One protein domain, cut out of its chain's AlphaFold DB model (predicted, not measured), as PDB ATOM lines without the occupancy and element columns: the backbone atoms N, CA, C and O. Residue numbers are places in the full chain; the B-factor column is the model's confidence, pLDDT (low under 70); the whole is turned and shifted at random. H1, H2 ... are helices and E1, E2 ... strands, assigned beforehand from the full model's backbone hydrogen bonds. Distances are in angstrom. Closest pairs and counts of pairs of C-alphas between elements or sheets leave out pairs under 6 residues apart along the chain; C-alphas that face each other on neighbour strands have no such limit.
ATOM      1  N   ASN A  31     142.857 217.608 143.538       96.19
ATOM      2  CA  ASN A  31     141.796 218.585 143.776       96.19
ATOM      3  C   ASN A  31     142.400 219.979 143.985       96.19
ATOM      4  O   ASN A  31     143.202 220.175 144.898       96.19
ATOM      5  N   LEU A  32     141.994 220.929 143.148       97.69
ATOM      6  CA  LEU A  32     142.341 222.345 143.219       97.69
ATOM      7  C   LEU A  32     141.082 223.151 143.531       97.69
ATOM      8  O   LEU A  32     140.008 222.821 143.036       97.69
ATOM      9  N   TYR A  33     141.210 224.218 144.313       97.56
ATOM     10  CA  TYR A  33     140.089 225.051 144.736       97.56
ATOM     11  C   TYR A  33     140.290 226.500 144.309       97.56
ATOM     12  O   TYR A  33     141.389 227.045 144.414       97.56
ATOM     13  N   VAL A  34     139.207 227.127 143.855       97.69
ATOM     14  CA  VAL A  34     139.151 228.537 143.456       97.69
ATOM     15  C   VAL A  34     138.020 229.216 144.225       97.69
ATOM     16  O   VAL A  34     136.960 228.623 144.390       97.69
ATOM     17  N   SER A  35     138.229 230.431 144.724       96.44
ATOM     18  CA  SER A  35     137.229 231.226 145.445       96.44
ATOM     19  C   SER A  35     137.387 232.708 145.108       96.44
ATOM     20  O   SER A  35     138.524 233.173 145.040       96.44
ATOM     21  N   PRO A  36     136.303 233.507 145.022       93.75
ATOM     22  CA  PRO A  36     136.420 234.953 144.802       93.75
ATOM     23  C   PRO A  36     137.210 235.678 145.906       93.75
ATOM     24  O   PRO A  36     137.738 236.765 145.682       93.75
ATOM     25  N   THR A  37     137.297 235.067 147.094       94.38
ATOM     26  CA  THR A  37     138.037 235.575 148.267       94.38
ATOM     27  C   THR A  37     139.444 234.982 148.418       94.38
ATOM     28  O   THR A  37     140.146 235.308 149.373       94.38
ATOM     29  N   GLY A  38     139.854 234.100 147.497       94.12
ATOM     30  CA  GLY A  38     141.181 233.486 147.478       94.12
ATOM     31  C   GLY A  38     142.294 234.453 147.058       94.12
ATOM     32  O   GLY A  38     142.086 235.656 146.908       94.12
ATOM     33  N   SER A  39     143.496 233.917 146.833       96.38
ATOM     34  CA  SER A  39     144.665 234.692 146.395       96.38
ATOM     35  C   SER A  39     145.479 233.924 145.357       96.38
ATOM     36  O   SER A  39     145.892 232.799 145.599       96.38
ATOM     37  N   ASP A  40     145.785 234.539 144.216       95.69
ATOM     38  CA  ASP A  40     146.631 233.900 143.195       95.69
ATOM     39  C   ASP A  40     148.134 233.960 143.509       95.69
ATOM     40  O   ASP A  40     148.925 233.243 142.890       95.69
ATOM     41  N   THR A  41     148.534 234.817 144.453       94.75
ATOM     42  CA  THR A  41     149.940 235.079 144.791       94.75
ATOM     43  C   THR A  41     150.413 234.337 146.033       94.75
ATOM     44  O   THR A  41     151.590 233.994 146.113       94.75
ATOM     45  N   THR A  42     149.526 234.113 147.005       94.12
ATOM     46  CA  THR A  42     149.894 233.543 148.315       94.12
ATOM     47  C   THR A  42     149.311 232.161 148.577       94.12
ATOM     48  O   THR A  42     149.878 231.422 149.380       94.12
ATOM     49  N   ASN A  43     148.230 231.784 147.889       96.56
ATOM     50  CA  ASN A  43     147.554 230.518 148.134       96.56
ATOM     51  C   ASN A  43     148.069 229.403 147.212       96.56
ATOM     52  O   ASN A  43     148.588 229.654 146.124       96.56
ATOM     53  N   ASP A  44     147.915 228.156 147.658       94.69
ATOM     54  CA  ASP A  44     148.423 226.952 146.987       94.69
ATOM     55  C   ASP A  44     147.347 226.168 146.215       94.69
ATOM     56  O   ASP A  44     147.651 225.152 145.590       94.69
ATOM     57  N   GLY A  45     146.094 226.634 146.241       94.25
ATOM     58  CA  GLY A  45     144.966 225.971 145.592       94.25
ATOM     59  C   GLY A  45     144.364 224.835 146.413       94.25
ATOM     60  O   GLY A  45     143.540 224.090 145.886       94.25
ATOM     61  N   SER A  46     144.751 224.675 147.681       95.38
ATOM     62  CA  SER A  46     144.102 223.755 148.616       95.38
ATOM     63  C   SER A  46     142.720 224.259 149.049       95.38
ATOM     64  O   SER A  46     142.363 225.417 148.848       95.38
ATOM     65  N   PHE A  47     141.928 223.399 149.697       93.12
ATOM     66  CA  PHE A  47     140.609 223.791 150.216       93.12
ATOM     67  C   PHE A  47     140.692 224.956 151.217       93.12
ATOM     68  O   PHE A  47     139.820 225.824 151.226       93.12
ATOM     69  N   ALA A  48     141.740 224.977 152.051       93.75
ATOM     70  CA  ALA A  48     141.961 226.021 153.051       93.75
ATOM     71  C   ALA A  48     142.502 227.319 152.433       93.75
ATOM     72  O   ALA A  48     142.132 228.403 152.874       93.75
ATOM     73  N   ASN A  49     143.347 227.204 151.406       96.25
ATOM     74  CA  ASN A  49     143.941 228.333 150.700       96.25
ATOM     75  C   ASN A  49     143.623 228.206 149.197       96.25
ATOM     76  O   ASN A  49     144.466 227.742 148.425       96.25
ATOM     77  N   PRO A  50     142.408 228.588 148.757       97.38
ATOM     78  CA  PRO A  50     142.009 228.486 147.355       97.38
ATOM     79  C   PRO A  50     142.643 229.591 146.497       97.38
ATOM     80  O   PRO A  50     142.887 230.701 146.976       97.38
ATOM     81  N   PHE A  51     142.855 229.329 145.208       98.19
ATOM     82  CA  PHE A  51     143.213 230.372 144.241       98.19
ATOM     83  C   PHE A  51     142.087 231.400 144.092       98.19
ATOM     84  O   PHE A  51     140.935 231.124 144.424       98.19
ATOM     85  N   GLN A  52     142.409 232.586 143.581       95.69
ATOM     86  CA  GLN A  52     141.420 233.626 143.312       95.69
ATOM     87  C   GLN A  52     140.779 233.470 141.930       95.69
ATOM     88  O   GLN A  52     139.574 233.668 141.779       95.69
ATOM     89  N   THR A  53     141.569 233.114 140.911       94.62
ATOM     90  CA  THR A  53     141.111 233.083 139.514       94.62
ATOM     91  C   THR A  53     141.212 231.703 138.868       94.62
ATOM     92  O   THR A  53     142.090 230.891 139.172       94.62
ATOM     93  N   LEU A  54     140.334 231.453 137.886       94.75
ATOM     94  CA  LEU A  54     140.422 230.259 137.040       94.75
ATOM     95  C   LEU A  54     141.714 230.247 136.211       94.75
ATOM     96  O   LEU A  54     142.255 229.175 135.959       94.75
ATOM     97  N   ALA A  55     142.232 231.415 135.815       92.75
ATOM     98  CA  ALA A  55     143.474 231.521 135.054       92.75
ATOM     99  C   ALA A  55     144.668 230.962 135.845       92.75
ATOM    100  O   ALA A  55     145.451 230.170 135.316       92.75
ATOM    101  N   ARG A  56     144.776 231.292 137.140       94.94
ATOM    102  CA  ARG A  56     145.815 230.725 138.009       94.94
ATOM    103  C   ARG A  56     145.639 229.224 138.221       94.94
ATOM    104  O   ARG A  56     146.634 228.495 138.177       94.94
ATOM    105  N   ALA A  57     144.404 228.763 138.422       96.31
ATOM    106  CA  ALA A  57     144.100 227.340 138.573       96.31
ATOM    107  C   ALA A  57     144.457 226.541 137.311       96.31
ATOM    108  O   ALA A  57     145.068 225.482 137.403       96.31
ATOM    109  N   LYS A  58     144.172 227.084 136.126       95.25
ATOM    110  CA  LYS A  58     144.534 226.506 134.827       95.25
ATOM    111  C   LYS A  58     146.053 226.312 134.682       95.25
ATOM    112  O   LYS A  58     146.502 225.243 134.274       95.25
ATOM    113  N   LEU A  59     146.859 227.300 135.078       95.25
ATOM    114  CA  LEU A  59     148.325 227.163 135.106       95.25
ATOM    115  C   LEU A  59     148.788 226.076 136.091       95.25
ATOM    116  O   LEU A  59     149.739 225.336 135.819       95.25
ATOM    117  N   GLU A  60     148.096 225.939 137.225       96.62
ATOM    118  CA  GLU A  60     148.372 224.866 138.178       96.62
ATOM    119  C   GLU A  60     148.044 223.492 137.585       96.62
ATOM    120  O   GLU A  60     148.860 222.584 137.690       96.62
ATOM    121  N   VAL A  61     146.915 223.344 136.883       96.50
ATOM    122  CA  VAL A  61     146.557 222.107 136.166       96.50
ATOM    123  C   VAL A  61     147.686 221.681 135.227       96.50
ATOM    124  O   VAL A  61     148.106 220.524 135.253       96.50
ATOM    125  N   GLN A  62     148.225 222.605 134.425       95.19
ATOM    126  CA  GLN A  62     149.349 222.313 133.526       95.19
ATOM    127  C   GLN A  62     150.575 221.795 134.290       95.19
ATOM    128  O   GLN A  62     151.187 220.807 133.881       95.19
ATOM    129  N   THR A  63     150.890 222.408 135.432       94.88
ATOM    130  CA  THR A  63     152.007 222.005 136.299       94.88
ATOM    131  C   THR A  63     151.773 220.627 136.926       94.88
ATOM    132  O   THR A  63     152.669 219.784 136.945       94.88
ATOM    133  N   GLN A  64     150.561 220.359 137.415       94.50
ATOM    134  CA  GLN A  64     150.207 219.093 138.058       94.50
ATOM    135  C   GLN A  64     150.255 217.921 137.075       94.50
ATOM    136  O   GLN A  64     150.723 216.850 137.461       94.50
ATOM    137  N   LYS A  65     149.864 218.119 135.809       92.31
ATOM    138  CA  LYS A  65     149.936 217.083 134.760       92.31
ATOM    139  C   LYS A  65     151.359 216.663 134.398       92.31
ATOM    140  O   LYS A  65     151.562 215.542 133.946       92.31
ATOM    141  N   GLN A  66     152.345 217.538 134.594       91.06
ATOM    142  CA  GLN A  66     153.752 217.217 134.325       91.06
ATOM    143  C   GLN A  66     154.382 216.343 135.420       91.06
ATOM    144  O   GLN A  66     155.468 215.793 135.224       91.06
ATOM    145  N   LYS A  67     153.727 216.192 136.579       92.31
ATOM    146  CA  LYS A  67     154.245 215.375 137.681       92.31
ATOM    147  C   LYS A  67     154.041 213.885 137.369       92.31
ATOM    148  O   LYS A  67     152.901 213.477 137.156       92.31
ATOM    149  N   PRO A  68     155.088 213.037 137.446       88.06
ATOM    150  CA  PRO A  68     154.969 211.601 137.165       88.06
ATOM    151  C   PRO A  68     153.902 210.881 138.001       88.06
ATOM    152  O   PRO A  68     153.278 209.939 137.522       88.06
ATOM    153  N   ALA A  69     153.658 211.348 139.231       87.75
ATOM    154  CA  ALA A  69     152.639 210.797 140.125       87.75
ATOM    155  C   ALA A  69     151.195 210.992 139.617       87.75
ATOM    156  O   ALA A  69     150.313 210.231 140.003       87.75
ATOM    157  N   ASN A  70     150.958 211.972 138.738       89.25
ATOM    158  CA  ASN A  70     149.623 212.392 138.312       89.25
ATOM    159  C   ASN A  70     149.284 211.969 136.873       89.25
ATOM    160  O   ASN A  70     148.241 212.356 136.356       89.25
ATOM    161  N   VAL A  71     150.135 211.175 136.210       85.88
ATOM    162  CA  VAL A  71     149.991 210.845 134.776       85.88
ATOM    163  C   VAL A  71     148.668 210.139 134.429       85.88
ATOM    164  O   VAL A  71     148.190 210.226 133.302       85.88
ATOM    165  N   ASN A  72     148.058 209.476 135.414       87.88
ATOM    166  CA  ASN A  72     146.770 208.788 135.301       87.88
ATOM    167  C   ASN A  72     145.732 209.318 136.310       87.88
ATOM    168  O   ASN A  72     144.710 208.670 136.524       87.88
ATOM    169  N   ALA A  73     146.006 210.446 136.973       91.56
ATOM    170  CA  ALA A  73     145.114 211.016 137.976       91.56
ATOM    171  C   ALA A  73     144.163 212.033 137.319       91.56
ATOM    172  O   ALA A  73     144.646 212.946 136.644       91.56
ATOM    173  N   PRO A  74     142.837 211.931 137.523       95.38
ATOM    174  CA  PRO A  74     141.930 213.018 137.173       95.38
ATOM    175  C   PRO A  74     142.262 214.274 137.987       95.38
ATOM    176  O   PRO A  74     142.681 214.185 139.145       95.38
ATOM    177  N   ILE A  75     142.063 215.446 137.385       97.31
ATOM    178  CA  ILE A  75     142.278 216.738 138.046       97.31
ATOM    179  C   ILE A  75     140.946 217.474 138.138       97.31
ATOM    180  O   ILE A  75     140.361 217.834 137.120       97.31
ATOM    181  N   ASN A  76     140.492 217.737 139.360       97.00
ATOM    182  CA  ASN A  76     139.271 218.481 139.634       97.00
ATOM    183  C   ASN A  76     139.621 219.903 140.072       97.00
ATOM    184  O   ASN A  76     140.346 220.100 141.044       97.00
ATOM    185  N   VAL A  77     139.071 220.891 139.381       98.00
ATOM    186  CA  VAL A  77     139.088 222.298 139.769       98.00
ATOM    187  C   VAL A  77     137.709 222.634 140.325       98.00
ATOM    188  O   VAL A  77     136.745 222.785 139.577       98.00
ATOM    189  N   PHE A  78     137.619 222.723 141.648       97.00
ATOM    190  CA  PHE A  78     136.414 223.078 142.383       97.00
ATOM    191  C   PHE A  78     136.314 224.589 142.557       97.00
ATOM    192  O   PHE A  78     137.186 225.228 143.147       97.00
ATOM    193  N   LEU A  79     135.223 225.163 142.074       96.62
ATOM    194  CA  LEU A  79     134.903 226.565 142.246       96.62
ATOM    195  C   LEU A  79     133.981 226.723 143.447       96.62
ATOM    196  O   LEU A  79     132.950 226.058 143.544       96.62
ATOM    197  N   SER A  97     144.304 220.117 128.063       94.94
ATOM    198  CA  SER A  97     143.658 218.812 127.927       94.94
ATOM    199  C   SER A  97     143.976 217.855 129.073       94.94
ATOM    200  O   SER A  97     145.110 217.822 129.570       94.94
ATOM    201  N   GLY A  98     143.004 217.023 129.444       94.12
ATOM    202  CA  GLY A  98     143.272 215.832 130.248       94.12
ATOM    203  C   GLY A  98     144.205 214.867 129.516       94.12
ATOM    204  O   GLY A  98     144.294 214.872 128.285       94.12
ATOM    205  N   LEU A  99     144.933 214.054 130.279       93.00
ATOM    206  CA  LEU A  99     145.935 213.139 129.720       93.00
ATOM    207  C   LEU A  99     145.291 211.920 129.042       93.00
ATOM    208  O   LEU A  99     145.888 211.320 128.149       93.00
ATOM    209  N   SER A 100     144.075 211.555 129.454       91.88
ATOM    210  CA  SER A 100     143.282 210.460 128.888       91.88
ATOM    211  C   SER A 100     141.815 210.569 129.317       91.88
ATOM    212  O   SER A 100     141.460 211.403 130.150       91.88
ATOM    213  N   ALA A 101     140.956 209.679 128.812       88.62
ATOM    214  CA  ALA A 101     139.562 209.569 129.255       88.62
ATOM    215  C   ALA A 101     139.420 209.178 130.734       88.62
ATOM    216  O   ALA A 101     138.407 209.493 131.348       88.62
ATOM    217  N   GLN A 102     140.427 208.514 131.306       89.50
ATOM    218  CA  GLN A 102     140.485 208.141 132.721       89.50
ATOM    219  C   GLN A 102     141.127 209.231 133.595       89.50
ATOM    220  O   GLN A 102     140.964 209.206 134.812       89.50
ATOM    221  N   ALA A 103     141.827 210.188 132.982       94.38
ATOM    222  CA  ALA A 103     142.450 211.334 133.638       94.38
ATOM    223  C   ALA A 103     141.982 212.668 133.009       94.38
ATOM    224  O   ALA A 103     142.809 213.410 132.458       94.38
ATOM    225  N   PRO A 104     140.663 212.966 133.034       96.50
ATOM    226  CA  PRO A 104     140.133 214.238 132.561       96.50
ATOM    227  C   PRO A 104     140.530 215.402 133.478       96.50
ATOM    228  O   PRO A 104     140.952 215.211 134.623       96.50
ATOM    229  N   VAL A 105     140.348 216.621 132.967       98.19
ATOM    230  CA  VAL A 105     140.349 217.846 133.775       98.19
ATOM    231  C   VAL A 105     138.916 218.357 133.886       98.19
ATOM    232  O   VAL A 105     138.288 218.670 132.872       98.19
ATOM    233  N   THR A 106     138.415 218.479 135.110       97.81
ATOM    234  CA  THR A 106     137.021 218.839 135.391       97.81
ATOM    235  C   THR A 106     136.952 220.166 136.132       97.81
ATOM    236  O   THR A 106     137.463 220.279 137.240       97.81
ATOM    237  N   TYR A 107     136.300 221.165 135.541       98.06
ATOM    238  CA  TYR A 107     135.957 222.433 136.183       98.06
ATOM    239  C   TYR A 107     134.514 222.358 136.664       98.06
ATOM    240  O   TYR A 107     133.596 222.206 135.856       98.06
ATOM    241  N   GLN A 108     134.303 222.446 137.973       95.12
ATOM    242  CA  GLN A 108     132.974 222.270 138.544       95.12
ATOM    243  C   GLN A 108     132.747 223.101 139.795       95.12
ATOM    244  O   GLN A 108     133.697 223.445 140.495       95.12
ATOM    245  N   ALA A 109     131.488 223.403 140.096       91.81
ATOM    246  CA  ALA A 109     131.140 223.932 141.407       91.81
ATOM    247  C   ALA A 109     131.491 222.928 142.517       91.81
ATOM    248  O   ALA A 109     131.470 221.712 142.314       91.81
ATOM    249  N   TYR A 110     131.842 223.437 143.694       90.12
ATOM    250  CA  TYR A 110     132.067 222.604 144.868       90.12
ATOM    251  C   TYR A 110     130.742 222.065 145.403       90.12
ATOM    252  O   TYR A 110     129.868 222.854 145.749       90.12
ATOM    253  N   CYS A 111     130.622 220.741 145.499       80.12
ATOM    254  CA  CYS A 111     129.456 220.053 146.045       80.12
ATOM    255  C   CYS A 111     129.819 219.371 147.358       80.12
ATOM    256  O   CYS A 111     130.822 218.657 147.420       80.12
ATOM    257  N   ASP A 112     129.032 219.614 148.407       69.75
ATOM    258  CA  ASP A 112     129.216 218.952 149.694       69.75
ATOM    259  C   ASP A 112     128.761 217.482 149.581       69.75
ATOM    260  O   ASP A 112     127.568 217.224 149.372       69.75
ATOM    261  N   PRO A 113     129.669 216.500 149.760       62.72
ATOM    262  CA  PRO A 113     129.331 215.081 149.673       62.72
ATOM    263  C   PRO A 113     128.269 214.633 150.690       62.72
ATOM    264  O   PRO A 113     127.591 213.627 150.475       62.72
ATOM    265  N   ALA A 114     128.113 215.339 151.816       56.38
ATOM    266  CA  ALA A 114     127.076 215.035 152.801       56.38
ATOM    267  C   ALA A 114     125.675 215.414 152.295       56.38
ATOM    268  O   ALA A 114     124.704 214.720 152.597       56.38
ATOM    269  N   VAL A 115     125.577 216.480 151.493       51.97
ATOM    270  CA  VAL A 115     124.316 216.943 150.896       51.97
ATOM    271  C   VAL A 115     123.956 216.100 149.670       51.97
ATOM    272  O   VAL A 115     122.799 215.716 149.514       51.97
ATOM    273  N   GLU A 116     124.947 215.711 148.862       46.50
ATOM    274  CA  GLU A 116     124.757 214.838 147.691       46.50
ATOM    275  C   GLU A 116     124.162 213.467 148.074       46.50
ATOM    276  O   GLU A 116     123.257 212.965 147.412       46.50
ATOM    277  N   ASN A 117     124.589 212.891 149.206       42.50
ATOM    278  CA  ASN A 117     124.046 211.623 149.711       42.50
ATOM    279  C   ASN A 117     122.643 211.750 150.343       42.50
ATOM    280  O   ASN A 117     121.915 210.760 150.410       42.50
ATOM    281  N   ALA A 118     122.250 212.940 150.806       39.75
ATOM    282  CA  ALA A 118     120.930 213.191 151.392       39.75
ATOM    283  C   ALA A 118     119.846 213.454 150.325       39.75
ATOM    284  O   ALA A 118     118.683 213.088 150.520       39.75
ATOM    285  N   ALA A 119     120.236 214.017 149.175       40.03
ATOM    286  CA  ALA A 119     119.356 214.386 148.059       40.03
ATOM    287  C   ALA A 119     118.636 213.199 147.378       40.03
ATOM    288  O   ALA A 119     117.687 213.396 146.624       40.03
ATOM    289  N   ILE A 120     119.051 211.957 147.654       39.91
ATOM    290  CA  ILE A 120     118.465 210.732 147.072       39.91
ATOM    291  C   ILE A 120     117.244 210.235 147.885       39.91
ATOM    292  O   ILE A 120     116.550 209.302 147.474       39.91
ATOM    293  N   SER A 121     116.931 210.851 149.031       36.41
ATOM    294  CA  SER A 121     115.842 210.395 149.905       36.41
ATOM    295  C   SER A 121     114.514 211.147 149.685       36.41
ATOM    296  O   SER A 121     114.282 212.214 150.229       36.41
ATOM    297  N   ASP A 122     113.624 210.500 148.920       40.25
ATOM    298  CA  ASP A 122     112.153 210.673 148.882       40.25
ATOM    299  C   ASP A 122     111.545 211.871 148.104       40.25
ATOM    300  O   ASP A 122     110.968 212.799 148.661       40.25
ATOM    301  N   LEU A 123     111.553 211.780 146.764       40.62
ATOM    302  CA  LEU A 123     110.925 212.722 145.809       40.62
ATOM    303  C   LEU A 123     109.381 212.595 145.689       40.62
ATOM    304  O   LEU A 123     108.834 212.633 144.585       40.62
ATOM    305  N   ARG A 124     108.641 212.373 146.783       40.50
ATOM    306  CA  ARG A 124     107.176 212.125 146.729       40.50
ATOM    307  C   ARG A 124     106.289 213.340 147.030       40.50
ATOM    308  O   ARG A 124     105.069 213.222 146.905       40.50
ATOM    309  N   LYS A 125     106.848 214.497 147.401       41.94
ATOM    310  CA  LYS A 125     106.089 215.722 147.723       41.94
ATOM    311  C   LYS A 125     106.503 216.899 146.828       41.94
ATOM    312  O   LYS A 125     107.681 217.128 146.612       41.94
ATOM    313  N   GLU A 126     105.513 217.638 146.317       40.69
ATOM    314  CA  GLU A 126     105.643 218.782 145.378       40.69
ATOM    315  C   GLU A 126     106.447 219.946 145.973       40.69
ATOM    316  O   GLU A 126     107.235 220.586 145.287       40.69
ATOM    317  N   GLU A 127     106.275 220.176 147.272       41.47
ATOM    318  CA  GLU A 127     106.949 221.216 148.065       41.47
ATOM    319  C   GLU A 127     108.454 220.902 148.181       41.47
ATOM    320  O   GLU A 127     109.304 221.763 147.939       41.47
ATOM    321  N   ASP A 128     108.772 219.614 148.355       36.56
ATOM    322  CA  ASP A 128     110.123 219.044 148.295       36.56
ATOM    323  C   ASP A 128     110.632 218.870 146.838       36.56
ATOM    324  O   ASP A 128     111.720 218.358 146.590       36.56
ATOM    325  N   CYS A 129     109.867 219.306 145.836       39.09
ATOM    326  CA  CYS A 129     110.250 219.232 144.426       39.09
ATOM    327  C   CYS A 129     110.507 220.612 143.808       39.09
ATOM    328  O   CYS A 129     110.991 220.683 142.688       39.09
ATOM    329  N   VAL A 130     110.195 221.713 144.500       38.75
ATOM    330  CA  VAL A 130     110.408 223.079 143.984       38.75
ATOM    331  C   VAL A 130     111.405 223.829 144.842       38.75
ATOM    332  O   VAL A 130     112.329 224.428 144.306       38.75
ATOM    333  N   GLU A 131     111.313 223.743 146.166       31.42
ATOM    334  CA  GLU A 131     112.344 224.338 147.018       31.42
ATOM    335  C   GLU A 131     113.554 223.396 147.104       31.42
ATOM    336  O   GLU A 131     114.692 223.809 146.910       31.42
ATOM    337  N   VAL A 132     113.302 222.091 147.211       33.78
ATOM    338  CA  VAL A 132     114.315 221.029 147.314       33.78
ATOM    339  C   VAL A 132     114.820 220.541 145.933       33.78
ATOM    340  O   VAL A 132     115.959 220.114 145.854       33.78
ATOM    341  N   CYS A 133     114.144 220.711 144.785       36.12
ATOM    342  CA  CYS A 133     114.850 220.501 143.492       36.12
ATOM    343  C   CYS A 133     115.744 221.682 143.102       36.12
ATOM    344  O   CYS A 133     116.789 221.470 142.489       36.12
ATOM    345  N   THR A 134     115.373 222.911 143.476       37.25
ATOM    346  CA  THR A 134     116.173 224.098 143.135       37.25
ATOM    347  C   THR A 134     117.329 224.314 144.127       37.25
ATOM    348  O   THR A 134     118.391 224.784 143.711       37.25
ATOM    349  N   LEU A 135     117.171 223.905 145.401       34.81
ATOM    350  CA  LEU A 135     118.220 223.933 146.441       34.81
ATOM    351  C   LEU A 135     118.791 222.553 146.833       34.81
ATOM    352  O   LEU A 135     120.004 222.448 147.015       34.81
ATOM    353  N   SER A 136     117.997 221.486 146.939       36.44
ATOM    354  CA  SER A 136     118.466 220.176 147.454       36.44
ATOM    355  C   SER A 136     118.927 219.158 146.409       36.44
ATOM    356  O   SER A 136     119.690 218.275 146.775       36.44
ATOM    357  N   CYS A 137     118.589 219.279 145.121       40.81
ATOM    358  CA  CYS A 137     119.281 218.502 144.079       40.81
ATOM    359  C   CYS A 137     120.657 219.087 143.743       40.81
ATOM    360  O   CYS A 137     121.419 218.464 143.006       40.81
ATOM    361  N   LYS A 138     120.980 220.288 144.250       48.00
ATOM    362  CA  LYS A 138     122.291 220.882 144.029       48.00
ATOM    363  C   LYS A 138     123.314 220.276 144.967       48.00
ATOM    364  O   LYS A 138     124.263 219.711 144.458       48.00
ATOM    365  N   GLY A 139     123.247 220.462 146.286       55.22
ATOM    366  CA  GLY A 139     124.408 220.197 147.165       55.22
ATOM    367  C   GLY A 139     125.702 220.948 146.778       55.22
ATOM    368  O   GLY A 139     126.658 220.969 147.547       55.22
ATOM    369  N   CYS A 140     125.708 221.593 145.611       68.81
ATOM    370  CA  CYS A 140     126.743 222.346 144.961       68.81
ATOM    371  C   CYS A 140     126.508 223.824 145.205       68.81
ATOM    372  O   CYS A 140     125.395 224.338 145.067       68.81
ATOM    373  N   GLU A 141     127.590 224.501 145.542       83.25
ATOM    374  CA  GLU A 141     127.658 225.943 145.644       83.25
ATOM    375  C   GLU A 141     127.305 226.603 144.297       83.25
ATOM    376  O   GLU A 141     127.628 226.093 143.224       83.25
ATOM    377  N   GLU A 142     126.631 227.754 144.329       84.56
ATOM    378  CA  GLU A 142     126.287 228.479 143.105       84.56
ATOM    379  C   GLU A 142     127.493 229.272 142.588       84.56
ATOM    380  O   GLU A 142     128.026 230.155 143.268       84.56
ATOM    381  N   VAL A 143     127.926 228.947 141.371       91.81
ATOM    382  CA  VAL A 143     129.118 229.516 140.739       91.81
ATOM    383  C   VAL A 143     128.736 230.165 139.420       91.81
ATOM    384  O   VAL A 143     128.398 229.470 138.463       91.81
ATOM    385  N   THR A 144     128.855 231.490 139.342       93.88
ATOM    386  CA  THR A 144     128.566 232.246 138.116       93.88
ATOM    387  C   THR A 144     129.850 232.714 137.452       93.88
ATOM    388  O   THR A 144     130.523 233.611 137.956       93.88
ATOM    389  N   LEU A 145     130.172 232.160 136.285       95.69
ATOM    390  CA  LEU A 145     131.158 232.712 135.364       95.69
ATOM    391  C   LEU A 145     130.471 233.786 134.526       95.69
ATOM    392  O   LEU A 145     129.576 233.479 133.737       95.69
TER     393      LEU A 145
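This is residues 31 to 79 and 97 to 145 of the 784 residues of the protein "Beta_helix domain-containing protein" of Globisporangium ultimum (strain ATCC 200006 / CBS 805.95 / DAOM BR144) (UniProt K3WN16). A small three-stranded sheet, E1, E2 and E3, has one helix, H1, running along its strands over one face, and a long, loose arm holding the short helices H2 and H3 reaches away from the end of E3 and folds back to the short strand E4. The arm makes the length of an elongated outline of 49 by 31 by 21 A. The printed part has 98 residues, with three named helices and four named strands in the order E1, H1, E2, E3, H2, H3, E4; the sheet's order is E1, E2, E3, all parallel. The class is mixed, helices and strands, with only 40 residues in named elements, and the whole is loose, with a radius of gyration of the C-alphas of 16.3 A.

Begin with E1, residues 31 to 34, an edge strand, and set it beside the inner strand E2, residues 75 to 79: they are parallel at 27 degrees, with N 32 and O 76 2.8 A apart, within hydrogen-bond range. Between them in the chain comes H1, residues 54 to 65; E1, H1 and E2 form a strand-helix-strand unit, two parallel neighbour strands joined through a helix, with a right-handed crossover. H1 is on the sheet at a height of 9.0 A, over E2, and runs along the strands, at 14 degrees to E2 on the local plane; the closest C-alphas of H1 and E2 are those of Val 61 and Ile 75, 7.1 A apart. This makes two layers, a helix on one face of a sheet. On the other side of E2 look for the edge strand E3, residues 105 to 109, parallel to E2 at 22 degrees, with N 77 and O 106 2.7 A apart. H2, residues 113 to 118, and H3, residues 131 to 135, are not on the sheet and are apart from each other. E4, residues 143 to 145, pairs with no named strand; its closest C-alpha to E3 is that of Val 143, 6.0 A from Ala 109. Every O i to N i+4 pair is within hydrogen-bond range in H1 and H3, and 1 of 2 in H2.

Find C-alpha 31 at (141.796, 218.585, 143.776), where E1 begins. H1 runs 16.4 A from C-alpha 54 at (140.422, 230.259, 137.040); E2 spans 13.0 A and E3 13.4 A. E4 ends at C-alpha 145, (131.158, 232.712, 135.364).

The farthest C-alphas, Pro 68 and Glu 126, are 50.5 A apart. Residues 80 to 96 are not printed; C-alphas 79 and 97 are 18.5 A apart. The links E1 to H1 and H2 to H3 are long. Residues 112 to 140 have pLDDT under 70.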